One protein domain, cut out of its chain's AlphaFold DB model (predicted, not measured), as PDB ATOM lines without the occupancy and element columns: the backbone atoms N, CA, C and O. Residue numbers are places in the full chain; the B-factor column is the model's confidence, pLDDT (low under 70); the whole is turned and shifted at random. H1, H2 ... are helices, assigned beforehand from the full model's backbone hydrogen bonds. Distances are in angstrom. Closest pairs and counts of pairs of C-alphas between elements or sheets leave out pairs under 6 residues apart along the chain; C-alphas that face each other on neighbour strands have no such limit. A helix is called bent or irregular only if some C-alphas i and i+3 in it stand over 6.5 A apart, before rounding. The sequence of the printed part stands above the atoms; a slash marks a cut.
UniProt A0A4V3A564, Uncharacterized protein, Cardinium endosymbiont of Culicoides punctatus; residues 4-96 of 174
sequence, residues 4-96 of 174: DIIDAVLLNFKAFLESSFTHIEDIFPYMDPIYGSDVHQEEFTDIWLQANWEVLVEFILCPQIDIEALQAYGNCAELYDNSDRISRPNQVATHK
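Overview. This is residues 4 to 96 of the 174 residues of an uncharacterized protein of Cardinium endosymbiont of Culicoides punctatus (UniProt A0A4V3A564). Start at Asp 4 and you trace a long helix, H1, that bends into two arms; helix H2 folds back beneath them, closing a narrow triangle. Residues 62 to 96, without a named element, loop along H2 on the side away from H1a. The 93 printed residues hold two named helices, H1 then H2, no named strand: all helix, compact, radius of gyration of the C-alphas 14.1 A, flat, 40 by 31 by 16 A.

Arrangement. H1, residues 4 to 35, was assigned as one helix by its hydrogen bonds but is bent: C-alphas 19 and 22 are 7.0 A apart. Arms H1a, residues 4 to 19, and H1b, residues 22 to 35, stand only just about perpendicular, at 71 degrees. H1b is irregular: C-alphas 26 and 29 are 6.9 A apart. H2, residues 41 to 61, touches H1a with residues 53 to 61 alone, closest at the C-alphas of Val 9 and Val 57, 6.2 A, at a shallow tilt of 30 degrees, opposite ways. H1b and H2 only just touch, with 3 pairs of C-alphas within 8 A, closest Phe 28 and Gln 41, 7.0 A. Every O i to N i+4 pair is within hydrogen-bond range in H1a, 5 of 10 in H1b, 14 of 17 in H2.

Along the chain. Find C-alpha 4 at (-23.318, -7.804, -14.153); H1a runs 22.4 A, H1b 20.7 A. H2 runs 28.7 A to C-alpha 61 at (-20.068, -4.379, -3.259), with a kink of 33 degrees near residue 54.

Size, cuts and confidence. The printed part has no cut; the link H1 to H2 is tight. Look for pLDDT under 70 at residues 31 to 39 and 76 to 84.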
ATOM      1  N   ASP A   4     -23.936  -8.780 -13.249       89.56
ATOM      2  CA  ASP A   4     -23.318  -7.804 -14.153       89.56
ATOM      3  C   ASP A   4     -22.604  -6.660 -13.418       89.56
ATOM      4  O   ASP A   4     -21.576  -6.177 -13.882       89.56
ATOM      5  N   ILE A   5     -23.119  -6.227 -12.258       95.06
ATOM      6  CA  ILE A   5     -22.471  -5.175 -11.460       95.06
ATOM      7  C   ILE A   5     -21.186  -5.705 -10.821       95.06
ATOM      8  O   ILE A   5     -20.186  -4.997 -10.810       95.06
ATOM      9  N   ILE A   6     -21.202  -6.936 -10.304       96.81
ATOM     10  CA  ILE A   6     -20.022  -7.544  -9.670       96.81
ATOM     11  C   ILE A   6     -18.916  -7.720 -10.711       96.81
ATOM     12  O   ILE A   6     -17.790  -7.283 -10.478       96.81
ATOM     13  N   ASP A   7     -19.255  -8.275 -11.877       97.19
ATOM     14  CA  ASP A   7     -18.316  -8.432 -12.987       97.19
ATOM     15  C   ASP A   7     -17.744  -7.075 -13.421       97.19
ATOM     16  O   ASP A   7     -16.531  -6.931 -13.551       97.19
ATOM     17  N   ALA A   8     -18.588  -6.049 -13.576       97.75
ATOM     18  CA  ALA A   8     -18.132  -4.713 -13.953       97.75
ATOM     19  C   ALA A   8     -17.172  -4.097 -12.920       97.75
ATOM     20  O   ALA A   8     -16.149  -3.528 -13.299       97.75
ATOM     21  N   VAL A   9     -17.469  -4.218 -11.623       98.25
ATOM     22  CA  VAL A   9     -16.601  -3.707 -10.549       98.25
ATOM     23  C   VAL A   9     -15.239  -4.396 -10.577       98.25
ATOM     24  O   VAL A   9     -14.211  -3.724 -10.538       98.25
ATOM     25  N   LEU A  10     -15.215  -5.721 -10.708       97.94
ATOM     26  CA  LEU A  10     -13.969  -6.483 -10.719       97.94
ATOM     27  C   LEU A  10     -13.143  -6.263 -11.988       97.94
ATOM     28  O   LEU A  10     -11.922  -6.147 -11.906       97.94
ATOM     29  N   LEU A  11     -13.783  -6.128 -13.149       97.12
ATOM     30  CA  LEU A  11     -13.085  -5.788 -14.391       97.12
ATOM     31  C   LEU A  11     -12.531  -4.357 -14.370       97.12
ATOM     32  O   LEU A  11     -11.448  -4.120 -14.905       97.12
ATOM     33  N   ASN A  12     -13.217  -3.417 -13.714       97.75
ATOM     34  CA  ASN A  12     -12.683  -2.075 -13.482       97.75
ATOM     35  C   ASN A  12     -11.484  -2.101 -12.527       97.75
ATOM     36  O   ASN A  12     -10.486  -1.434 -12.792       97.75
ATOM     37  N   PHE A  13     -11.550  -2.894 -11.453       97.31
ATOM     38  CA  PHE A  13     -10.421  -3.076 -10.543       97.31
ATOM     39  C   PHE A  13      -9.214  -3.697 -11.257       97.31
ATOM     40  O   PHE A  13      -8.118  -3.150 -11.179       97.31
ATOM     41  N   LYS A  14      -9.411  -4.747 -12.062       96.25
ATOM     42  CA  LYS A  14      -8.370  -5.304 -12.941       96.25
ATOM     43  C   LYS A  14      -7.743  -4.232 -13.843       96.25
ATOM     44  O   LYS A  14      -6.523  -4.149 -13.929       96.25
ATOM     45  N   ALA A  15      -8.556  -3.426 -14.529       95.88
ATOM     46  CA  ALA A  15      -8.051  -2.374 -15.416       95.88
ATOM     47  C   ALA A  15      -7.254  -1.300 -14.652       95.88
ATOM     48  O   ALA A  15      -6.247  -0.785 -15.146       95.88
ATOM     49  N   PHE A  16      -7.675  -0.980 -13.426       95.69
ATOM     50  CA  PHE A  16      -6.902  -0.142 -12.515       95.69
ATOM     51  C   PHE A  16      -5.545  -0.777 -12.179       95.69
ATOM     52  O   PHE A  16      -4.528  -0.095 -12.299       95.69
ATOM     53  N   LEU A  17      -5.502  -2.070 -11.836       93.88
ATOM     54  CA  LEU A  17      -4.245  -2.778 -11.565       93.88
ATOM     55  C   LEU A  17      -3.304  -2.722 -12.777       93.88
ATOM     56  O   LEU A  17      -2.164  -2.295 -12.639       93.88
ATOM     57  N   GLU A  18      -3.787  -3.054 -13.977       93.31
ATOM     58  CA  GLU A  18      -2.975  -3.032 -15.205       93.31
ATOM     59  C   GLU A  18      -2.395  -1.652 -15.531       93.31
ATOM     60  O   GLU A  18      -1.299  -1.560 -16.080       93.31
ATOM     61  N   SER A  19      -3.131  -0.582 -15.221       92.06
ATOM     62  CA  SER A  19      -2.706   0.794 -15.505       92.06
ATOM     63  C   SER A  19      -1.825   1.403 -14.417       92.06
ATOM     64  O   SER A  19      -1.072   2.329 -14.704       92.06
ATOM     65  N   SER A  20      -1.913   0.902 -13.184       90.50
ATOM     66  CA  SER A  20      -1.272   1.522 -12.020       90.50
ATOM     67  C   SER A  20      -0.060   0.746 -11.516       90.50
ATOM     68  O   SER A  20       0.835   1.350 -10.928       90.50
ATOM     69  N   PHE A  21      -0.001  -0.570 -11.736       83.88
ATOM     70  CA  PHE A  21       1.030  -1.413 -11.129       83.88
ATOM     71  C   PHE A  21       2.445  -1.085 -11.618       83.88
ATOM     72  O   PHE A  21       3.380  -1.054 -10.824       83.88
ATOM     73  N   THR A  22       2.603  -0.722 -12.894       80.75
ATOM     74  CA  THR A  22       3.898  -0.280 -13.442       80.75
ATOM     75  C   THR A  22       4.461   0.940 -12.711       80.75
ATOM     76  O   THR A  22       5.671   1.094 -12.622       80.75
ATOM     77  N   HIS A  23       3.601   1.794 -12.151       82.75
ATOM     78  CA  HIS A  23       4.023   2.959 -11.376       82.75
ATOM     79  C   HIS A  23       4.366   2.618  -9.924       82.75
ATOM     80  O   HIS A  23       5.096   3.366  -9.283       82.75
ATOM     81  N   ILE A  24       3.849   1.509  -9.393       78.38
ATOM     82  CA  ILE A  24       4.116   1.078  -8.018       78.38
ATOM     83  C   ILE A  24       5.559   0.601  -7.864       78.38
ATOM     84  O   ILE A  24       6.231   1.004  -6.913       78.38
ATOM     85  N   GLU A  25       6.058  -0.174  -8.828       72.12
ATOM     86  CA  GLU A  25       7.456  -0.628  -8.845       72.12
ATOM     87  C   GLU A  25       8.440   0.550  -8.908       72.12
ATOM     88  O   GLU A  25       9.473   0.535  -8.238       72.12
ATOM     89  N   ASP A  26       8.081   1.614  -9.631       78.69
ATOM     90  CA  ASP A  26       8.887   2.834  -9.732       78.69
ATOM     91  C   ASP A  26       8.911   3.649  -8.428       78.69
ATOM     92  O   ASP A  26       9.862   4.392  -8.177       78.69
ATOM     93  N   ILE A  27       7.870   3.548  -7.595       77.50
ATOM     94  CA  ILE A  27       7.738   4.327  -6.355       77.50
ATOM     95  C   ILE A  27       8.459   3.646  -5.186       77.50
ATOM     96  O   ILE A  27       8.971   4.343  -4.306       77.50
ATOM     97  N   PHE A  28       8.555   2.313  -5.187       72.31
ATOM     98  CA  PHE A  28       9.121   1.542  -4.076       72.31
ATOM     99  C   PHE A  28      10.518   2.019  -3.612       72.31
ATOM    100  O   PHE A  28      10.684   2.257  -2.411       72.31
ATOM    101  N   PRO A  29      11.497   2.303  -4.503       72.25
ATOM    102  CA  PRO A  29      12.816   2.801  -4.091       72.25
ATOM    103  C   PRO A  29      12.788   4.137  -3.331       72.25
ATOM    104  O   PRO A  29      13.738   4.473  -2.628       72.25
ATOM    105  N   TYR A  30      11.715   4.920  -3.473       72.12
ATOM    106  CA  TYR A  30      11.539   6.199  -2.782       72.12
ATOM    107  C   TYR A  30      10.805   6.061  -1.442       72.12
ATOM    108  O   TYR A  30      10.742   7.032  -0.685       72.12
ATOM    109  N   MET A  31      10.254   4.883  -1.142       65.62
ATOM    110  CA  MET A  31       9.521   4.597   0.096       65.62
ATOM    111  C   MET A  31      10.393   3.930   1.163       65.62
ATOM    112  O   MET A  31      10.169   4.181   2.347       65.62
ATOM    113  N   ASP A  32      11.432   3.195   0.759       58.31
ATOM    114  CA  ASP A  32      12.455   2.596   1.637       58.31
ATOM    115  C   ASP A  32      13.011   3.578   2.711       58.31
ATOM    116  O   ASP A  32      13.070   3.232   3.893       58.31
ATOM    117  N   PRO A  33      13.279   4.872   2.412       55.69
ATOM    118  CA  PRO A  33      13.743   5.822   3.430       55.69
ATOM    119  C   PRO A  33      12.660   6.300   4.417       55.69
ATOM    120  O   PRO A  33      12.998   6.911   5.430       55.69
ATOM    121  N   ILE A  34      11.371   6.111   4.103       58.94
ATOM    122  CA  ILE A  34      10.225   6.636   4.873       58.94
ATOM    123  C   ILE A  34       9.706   5.594   5.867       58.94
ATOM    124  O   ILE A  34       9.325   5.958   6.979       58.94
ATOM    125  N   TYR A  35       9.705   4.318   5.479       55.62
ATOM    126  CA  TYR A  35       9.199   3.219   6.307       55.62
ATOM    127  C   TYR A  35      10.299   2.494   7.094       55.62
ATOM    128  O   TYR A  35       9.993   1.702   7.980       55.62
ATOM    129  N   GLY A  36      11.569   2.832   6.840       55.81
ATOM    130  CA  GLY A  36      12.713   2.123   7.402       55.81
ATOM    131  C   GLY A  36      13.008   0.843   6.621       55.81
ATOM    132  O   GLY A  36      12.176   0.366   5.857       55.81
ATOM    133  N   SER A  37      14.196   0.280   6.843       56.91
ATOM    134  CA  SER A  37      14.746  -0.901   6.155       56.91
ATOM    135  C   SER A  37      13.939  -2.202   6.291       56.91
ATOM    136  O   SER A  37      14.416  -3.253   5.868       56.91
ATOM    137  N   ASP A  38      12.773  -2.146   6.930       58.69
ATOM    138  CA  ASP A  38      12.055  -3.304   7.448       58.69
ATOM    139  C   ASP A  38      10.780  -3.620   6.647       58.69
ATOM    140  O   ASP A  38      10.197  -4.669   6.881       58.69
ATOM    141  N   VAL A  39      10.359  -2.763   5.699       63.25
ATOM    142  CA  VAL A  39       9.219  -3.063   4.809       63.25
ATOM    143  C   VAL A  39       9.721  -3.666   3.503       63.25
ATOM    144  O   VAL A  39      10.377  -3.001   2.695       63.25
ATOM    145  N   HIS A  40       9.384  -4.932   3.274       74.44
ATOM    146  CA  HIS A  40       9.724  -5.624   2.036       74.44
ATOM    147  C   HIS A  40       8.807  -5.188   0.879       74.44
ATOM    148  O   HIS A  40       7.665  -4.776   1.076       74.44
ATOM    149  N   GLN A  41       9.302  -5.285  -0.361       77.56
ATOM    150  CA  GLN A  41       8.531  -4.918  -1.558       77.56
ATOM    151  C   GLN A  41       7.194  -5.660  -1.644       77.56
ATOM    152  O   GLN A  41       6.191  -5.067  -2.027       77.56
ATOM    153  N   GLU A  42       7.184  -6.928  -1.241       79.75
ATOM    154  CA  GLU A  42       5.990  -7.776  -1.208       79.75
ATOM    155  C   GLU A  42       4.941  -7.227  -0.231       79.75
ATOM    156  O   GLU A  42       3.805  -6.993  -0.630       79.75
ATOM    157  N   GLU A  43       5.341  -6.882   0.996       80.44
ATOM    158  CA  GLU A  43       4.445  -6.292   1.999       80.44
ATOM    159  C   GLU A  43       3.856  -4.965   1.516       80.44
ATOM    160  O   GLU A  43       2.659  -4.712   1.651       80.44
ATOM    161  N   PHE A  44       4.677  -4.108   0.901       82.88
ATOM    162  CA  PHE A  44       4.187  -2.857   0.331       82.88
ATOM    163  C   PHE A  44       3.151  -3.098  -0.776       82.88
ATOM    164  O   PHE A  44       2.124  -2.412  -0.831       82.88
ATOM    165  N   THR A  45       3.410  -4.069  -1.652       85.25
ATOM    166  CA  THR A  45       2.474  -4.469  -2.701       85.25
ATOM    167  C   THR A  45       1.163  -4.975  -2.106       85.25
ATOM    168  O   THR A  45       0.107  -4.511  -2.541       85.25
ATOM    169  N   ASP A  46       1.204  -5.831  -1.089       86.56
ATOM    170  CA  ASP A  46       0.009  -6.379  -0.440       86.56
ATOM    171  C   ASP A  46      -0.825  -5.272   0.226       86.56
ATOM    172  O   ASP A  46      -2.040  -5.185   0.019       86.56
ATOM    173  N   ILE A  47      -0.177  -4.328   0.920       86.19
ATOM    174  CA  ILE A  47      -0.828  -3.139   1.496       86.19
ATOM    175  C   ILE A  47      -1.508  -2.305   0.409       86.19
ATOM    176  O   ILE A  47      -2.665  -1.898   0.550       86.19
ATOM    177  N   TRP A  48      -0.803  -2.027  -0.689       89.06
ATOM    178  CA  TRP A  48      -1.358  -1.240  -1.782       89.06
ATOM    179  C   TRP A  48      -2.548  -1.949  -2.437       89.06
ATOM    180  O   TRP A  48      -3.580  -1.317  -2.685       89.06
ATOM    181  N   LEU A  49      -2.444  -3.252  -2.690       91.00
ATOM    182  CA  LEU A  49      -3.523  -4.048  -3.270       91.00
ATOM    183  C   LEU A  49      -4.753  -4.040  -2.374       91.00
ATOM    184  O   LEU A  49      -5.847  -3.720  -2.843       91.00
ATOM    185  N   GLN A  50      -4.570  -4.315  -1.087       91.88
ATOM    186  CA  GLN A  50      -5.650  -4.355  -0.116       91.88
ATOM    187  C   GLN A  50      -6.318  -2.983   0.055       91.88
ATOM    188  O   GLN A  50      -7.545  -2.898   0.117       91.88
ATOM    189  N   ALA A  51      -5.551  -1.885   0.031       91.56
ATOM    190  CA  ALA A  51      -6.106  -0.530   0.113       91.56
ATOM    191  C   ALA A  51      -7.030  -0.237  -1.070       91.56
ATOM    192  O   ALA A  51      -8.140   0.277  -0.910       91.56
ATOM    193  N   ASN A  52      -6.572  -0.577  -2.275       94.25
ATOM    194  CA  ASN A  52      -7.341  -0.344  -3.488       94.25
ATOM    195  C   ASN A  52      -8.515  -1.317  -3.611       94.25
ATOM    196  O   ASN A  52      -9.569  -0.915  -4.099       94.25
ATOM    197  N   TRP A  53      -8.383  -2.552  -3.127       95.38
ATOM    198  CA  TRP A  53      -9.488  -3.502  -3.027       95.38
ATOM    199  C   TRP A  53     -10.614  -2.960  -2.143       95.38
ATOM    200  O   TRP A  53     -11.774  -2.930  -2.565       95.38
ATOM    201  N   GLU A  54     -10.281  -2.452  -0.955       93.56
ATOM    202  CA  GLU A  54     -11.270  -1.881  -0.037       93.56
ATOM    203  C   GLU A  54     -12.012  -0.686  -0.656       93.56
ATOM    204  O   GLU A  54     -13.235  -0.573  -0.545       93.56
ATOM    205  N   VAL A  55     -11.287   0.196  -1.348       93.94
ATOM    206  CA  VAL A  55     -11.853   1.424  -1.925       93.94
ATOM    207  C   VAL A  55     -12.634   1.162  -3.215       93.94
ATOM    208  O   VAL A  55     -13.738   1.681  -3.380       93.94
ATOM    209  N   LEU A  56     -12.065   0.397  -4.148       96.31
ATOM    210  CA  LEU A  56     -12.597   0.248  -5.508       96.31
ATOM    211  C   LEU A  56     -13.568  -0.920  -5.648       96.31
ATOM    212  O   LEU A  56     -14.397  -0.903  -6.557       96.31
ATOM    213  N   VAL A  57     -13.479  -1.923  -4.773       96.81
ATOM    214  CA  VAL A  57     -14.321  -3.119  -4.845       96.81
ATOM    215  C   VAL A  57     -15.244  -3.199  -3.646       96.81
ATOM    216  O   VAL A  57     -16.466  -3.149  -3.807       96.81
ATOM    217  N   GLU A  58     -14.694  -3.286  -2.439       95.12
ATOM    218  CA  GLU A  58     -15.507  -3.524  -1.249       95.12
ATOM    219  C   GLU A  58     -16.511  -2.402  -0.995       95.12
ATOM    220  O   GLU A  58     -17.686  -2.688  -0.775       95.12
ATOM    221  N   PHE A  59     -16.103  -1.136  -1.091       93.19
ATOM    222  CA  PHE A  59     -17.002  -0.005  -0.842       93.19
ATOM    223  C   PHE A  59     -18.241  -0.007  -1.754       93.19
ATOM    224  O   PHE A  59     -19.309   0.473  -1.373       93.19
ATOM    225  N   ILE A  60     -18.111  -0.575  -2.957       95.12
ATOM    226  CA  ILE A  60     -19.201  -0.690  -3.927       95.12
ATOM    227  C   ILE A  60     -20.040  -1.940  -3.647       95.12
ATOM    228  O   ILE A  60     -21.271  -1.874  -3.655       95.12
ATOM    229  N   LEU A  61     -19.394  -3.084  -3.404       95.62
ATOM    230  CA  LEU A  61     -20.068  -4.379  -3.259       95.62
ATOM    231  C   LEU A  61     -20.671  -4.609  -1.862       95.62
ATOM    232  O   LEU A  61     -21.622  -5.390  -1.735       95.62
ATOM    233  N   CYS A  62     -20.168  -3.913  -0.843       93.56
ATOM    234  CA  CYS A  62     -20.556  -3.978   0.568       93.56
ATOM    235  C   CYS A  62     -20.970  -2.583   1.085       93.56
ATOM    236  O   CYS A  62     -20.302  -2.002   1.940       93.56
ATOM    237  N   PRO A  63     -22.094  -2.020   0.595       86.75
ATOM    238  CA  PRO A  63     -22.506  -0.652   0.930       86.75
ATOM    239  C   PRO A  63     -22.914  -0.483   2.402       86.75
ATOM    240  O   PRO A  63     -22.917   0.629   2.926       86.75
ATOM    241  N   GLN A  64     -23.273  -1.577   3.083       87.12
ATOM    242  CA  GLN A  64     -23.538  -1.590   4.521       87.12
ATOM    243  C   GLN A  64     -22.224  -1.764   5.275       87.12
ATOM    244  O   GLN A  64     -21.926  -2.834   5.797       87.12
ATOM    245  N   ILE A  65     -21.441  -0.695   5.295       78.06
ATOM    246  CA  ILE A  65     -20.043  -0.693   5.716       78.06
ATOM    247  C   ILE A  65     -19.771  -1.302   7.103       78.06
ATOM    248  O   ILE A  65     -18.750  -1.952   7.292       78.06
ATOM    249  N   ASP A  66     -20.693  -1.180   8.056       82.50
ATOM    250  CA  ASP A  66     -20.511  -1.722   9.412       82.50
ATOM    251  C   ASP A  66     -20.980  -3.182   9.562       82.50
ATOM    252  O   ASP A  66     -20.849  -3.778  10.630       82.50
ATOM    253  N   ILE A  67     -21.551  -3.769   8.506       87.00
ATOM    254  CA  ILE A  67     -22.200  -5.092   8.523       87.00
ATOM    255  C   ILE A  67     -21.535  -6.038   7.521       87.00
ATOM    256  O   ILE A  67     -21.341  -7.223   7.793       87.00
ATOM    257  N   GLU A  68     -21.184  -5.520   6.347       92.69
ATOM    258  CA  GLU A  68     -20.631  -6.296   5.251       92.69
ATOM    259  C   GLU A  68     -19.172  -5.936   4.989       92.69
ATOM    260  O   GLU A  68     -18.797  -4.767   4.949       92.69
ATOM    261  N   ALA A  69     -18.376  -6.977   4.773       93.06
ATOM    262  CA  ALA A  69     -16.941  -6.915   4.569       93.06
ATOM    263  C   ALA A  69     -16.538  -8.051   3.627       93.06
ATOM    264  O   ALA A  69     -17.007  -9.182   3.812       93.06
ATOM    265  N   LEU A  70     -15.696  -7.770   2.632       93.88
ATOM    266  CA  LEU A  70     -15.111  -8.803   1.789       93.88
ATOM    267  C   LEU A  70     -13.873  -9.399   2.467       93.88
ATOM    268  O   LEU A  70     -13.202  -8.760   3.282       93.88
ATOM    269  N   GLN A  71     -13.582 -10.645   2.107       92.69
ATOM    270  CA  GLN A  71     -12.270 -11.247   2.289       92.69
ATOM    271  C   GLN A  71     -11.207 -10.374   1.609       92.69
ATOM    272  O   GLN A  71     -11.486  -9.729   0.589       92.69
ATOM    273  N   ALA A  72     -10.014 -10.340   2.205       91.00
ATOM    274  CA  ALA A  72      -8.857  -9.667   1.634       91.00
ATOM    275  C   ALA A  72      -8.538 -10.206   0.232       91.00
ATOM    276  O   ALA A  72      -8.870 -11.349  -0.098       91.00
ATOM    277  N   TYR A  73      -7.937  -9.356  -0.595       91.12
ATOM    278  CA  TYR A  73      -7.549  -9.705  -1.958       91.12
ATOM    279  C   TYR A  73      -6.093 -10.168  -2.001       91.12
ATOM    280  O   TYR A  73      -5.218  -9.457  -1.515       91.12
ATOM    281  N   GLY A  74      -5.832 -11.308  -2.648       85.81
ATOM    282  CA  GLY A  74      -4.497 -11.896  -2.732       85.81
ATOM    283  C   GLY A  74      -3.928 -12.266  -1.361       85.81
ATOM    284  O   GLY A  74      -4.645 -12.764  -0.489       85.81
ATOM    285  N   ASN A  75      -2.632 -12.011  -1.185       74.12
ATOM    286  CA  ASN A  75      -1.979 -12.159   0.105       74.12
ATOM    287  C   ASN A  75      -2.423 -11.002   1.004       74.12
ATOM    288  O   ASN A  75      -2.219  -9.828   0.705       74.12
ATOM    289  N   CYS A  76      -3.110 -11.362   2.080       68.31
ATOM    290  CA  CYS A  76      -3.520 -10.475   3.149       68.31
ATOM    291  C   CYS A  76      -2.433  -9.454   3.529       68.31
ATOM    292  O   CYS A  76      -1.290  -9.826   3.779       68.31
ATOM    293  N   ALA A  77      -2.794  -8.173   3.640       60.44
ATOM    294  CA  ALA A  77      -1.885  -7.164   4.163       60.44
ATOM    295  C   ALA A  77      -1.796  -7.323   5.687       60.44
ATOM    296  O   ALA A  77      -2.624  -6.739   6.374       60.44
ATOM    297  N   GLU A  78      -0.847  -8.102   6.218       62.41
ATOM    298  CA  GLU A  78      -0.634  -8.352   7.664       62.41
ATOM    299  C   GLU A  78      -0.217  -7.076   8.447       62.41
ATOM    300  O   GLU A  78       0.817  -7.000   9.103       62.41
ATOM    301  N   LEU A  79      -1.016  -6.017   8.357       56.44
ATOM    302  CA  LEU A  79      -0.735  -4.669   8.846       56.44
ATOM    303  C   LEU A  79      -0.953  -4.510  10.345       56.44
ATOM    304  O   LEU A  79      -0.396  -3.607  10.969       56.44
ATOM    305  N   TYR A  80      -1.815  -5.345  10.912       59.91
ATOM    306  CA  TYR A  80      -2.158  -5.337  12.322       59.91
ATOM    307  C   TYR A  80      -2.103  -6.766  12.847       59.91
ATOM    308  O   TYR A  80      -2.497  -7.684  12.135       59.91
ATOM    309  N   ASP A  81      -1.734  -6.937  14.123       54.91
ATOM    310  CA  ASP A  81      -1.569  -8.239  14.797       54.91
ATOM    311  C   ASP A  81      -2.745  -9.228  14.615       54.91
ATOM    312  O   ASP A  81      -2.598 -10.410  14.908       54.91
ATOM    313  N   ASN A  82      -3.928  -8.759  14.187       60.34
ATOM    314  CA  ASN A  82      -5.115  -9.581  13.936       60.34
ATOM    315  C   ASN A  82      -5.969  -9.110  12.738       60.34
ATOM    316  O   ASN A  82      -7.162  -9.426  12.699       60.34
ATOM    317  N   SER A  83      -5.440  -8.296  11.816       66.44
ATOM    318  CA  SER A  83      -6.272  -7.779  10.725       66.44
ATOM    319  C   SER A  83      -5.521  -7.408   9.463       66.44
ATOM    320  O   SER A  83      -4.630  -6.561   9.477       66.44
ATOM    321  N   ASP A  84      -6.088  -7.895   8.365       68.62
ATOM    322  CA  ASP A  84      -5.653  -7.587   7.009       68.62
ATOM    323  C   ASP A  84      -6.263  -6.290   6.471       68.62
ATOM    324  O   ASP A  84      -5.969  -5.846   5.368       68.62
ATOM    325  N   ARG A  85      -7.177  -5.680   7.230       78.94
ATOM    326  CA  ARG A  85      -7.920  -4.493   6.810       78.94
ATOM    327  C   ARG A  85      -7.195  -3.200   7.108       78.94
ATOM    328  O   ARG A  85      -6.760  -2.976   8.234       78.94
ATOM    329  N   ILE A  86      -7.229  -2.286   6.145       80.81
ATOM    330  CA  ILE A  86      -6.639  -0.948   6.258       80.81
ATOM    331  C   ILE A  86      -7.630   0.032   6.871       80.81
ATOM    332  O   ILE A  86      -7.318   0.706   7.852       80.81
ATOM    333  N   SER A  87      -8.838   0.119   6.314       82.44
ATOM    334  CA  SER A  87      -9.823   1.121   6.730       82.44
ATOM    335  C   SER A  87     -10.595   0.730   7.991       82.44
ATOM    336  O   SER A  87     -11.087   1.607   8.706       82.44
ATOM    337  N   ARG A  88     -10.724  -0.574   8.273       83.31
ATOM    338  CA  ARG A  88     -11.507  -1.103   9.407       83.31
ATOM    339  C   ARG A  88     -10.819  -2.297  10.076       83.31
ATOM    340  O   ARG A  88     -11.287  -3.424   9.918       83.31
ATOM    341  N   PRO A  89      -9.777  -2.060  10.892       83.31
ATOM    342  CA  PRO A  89      -8.926  -3.124  11.438       83.31
ATOM    343  C   PRO A  89      -9.610  -4.130  12.379       83.31
ATOM    344  O   PRO A  89      -9.003  -5.101  12.793       83.31
ATOM    345  N   ASN A  90     -10.859  -3.892  12.787       83.19
ATOM    346  CA  ASN A  90     -11.585  -4.787  13.696       83.19
ATOM    347  C   ASN A  90     -12.726  -5.546  13.004       83.19
ATOM    348  O   ASN A  90     -13.465  -6.277  13.665       83.19
ATOM    349  N   GLN A  91     -12.943  -5.327  11.705       86.06
ATOM    350  CA  GLN A  91     -14.064  -5.931  10.995       86.06
ATOM    351  C   GLN A  91     -13.669  -7.287  10.410       86.06
ATOM    352  O   GLN A  91     -12.677  -7.408   9.702       86.06
ATOM    353  N   VAL A  92     -14.476  -8.312  10.669       88.00
ATOM    354  CA  VAL A  92     -14.270  -9.646  10.095       88.00
ATOM    355  C   VAL A  92     -14.962  -9.730   8.737       88.00
ATOM    356  O   VAL A  92     -16.074  -9.225   8.572       88.00
ATOM    357  N   ALA A  93     -14.319 -10.383   7.767       90.69
ATOM    358  CA  ALA A  93     -14.920 -10.665   6.470       90.69
ATOM    359  C   ALA A  93     -16.206 -11.493   6.632       90.69
ATOM    360  O   ALA A  93     -16.208 -12.559   7.246       90.69
ATOM    361  N   THR A  94     -17.304 -11.010   6.058       94.06
ATOM    362  CA  THR A  94     -18.600 -11.708   6.058       94.06
ATOM    363  C   THR A  94     -18.942 -12.289   4.695       94.06
ATOM    364  O   THR A  94     -19.828 -13.134   4.580       94.06
ATOM    365  N   HIS A  95     -18.249 -11.840   3.654       95.25
ATOM    366  CA  HIS A  95     -18.452 -12.239   2.274       95.25
ATOM    367  C   HIS A  95     -17.109 -12.465   1.584       95.25
ATOM    368  O   HIS A  95     -16.077 -11.954   2.004       95.25
ATOM    369  N   LYS A  96     -17.141 -13.197   0.480       95.38
ATOM    370  CA  LYS A  96     -16.010 -13.415  -0.419       95.38
ATOM    371  C   LYS A  96     -16.461 -13.319  -1.867       95.38
ATOM    372  O   LYS A  96     -17.658 -13.399  -2.162       95.38
TER     373      LYS A  96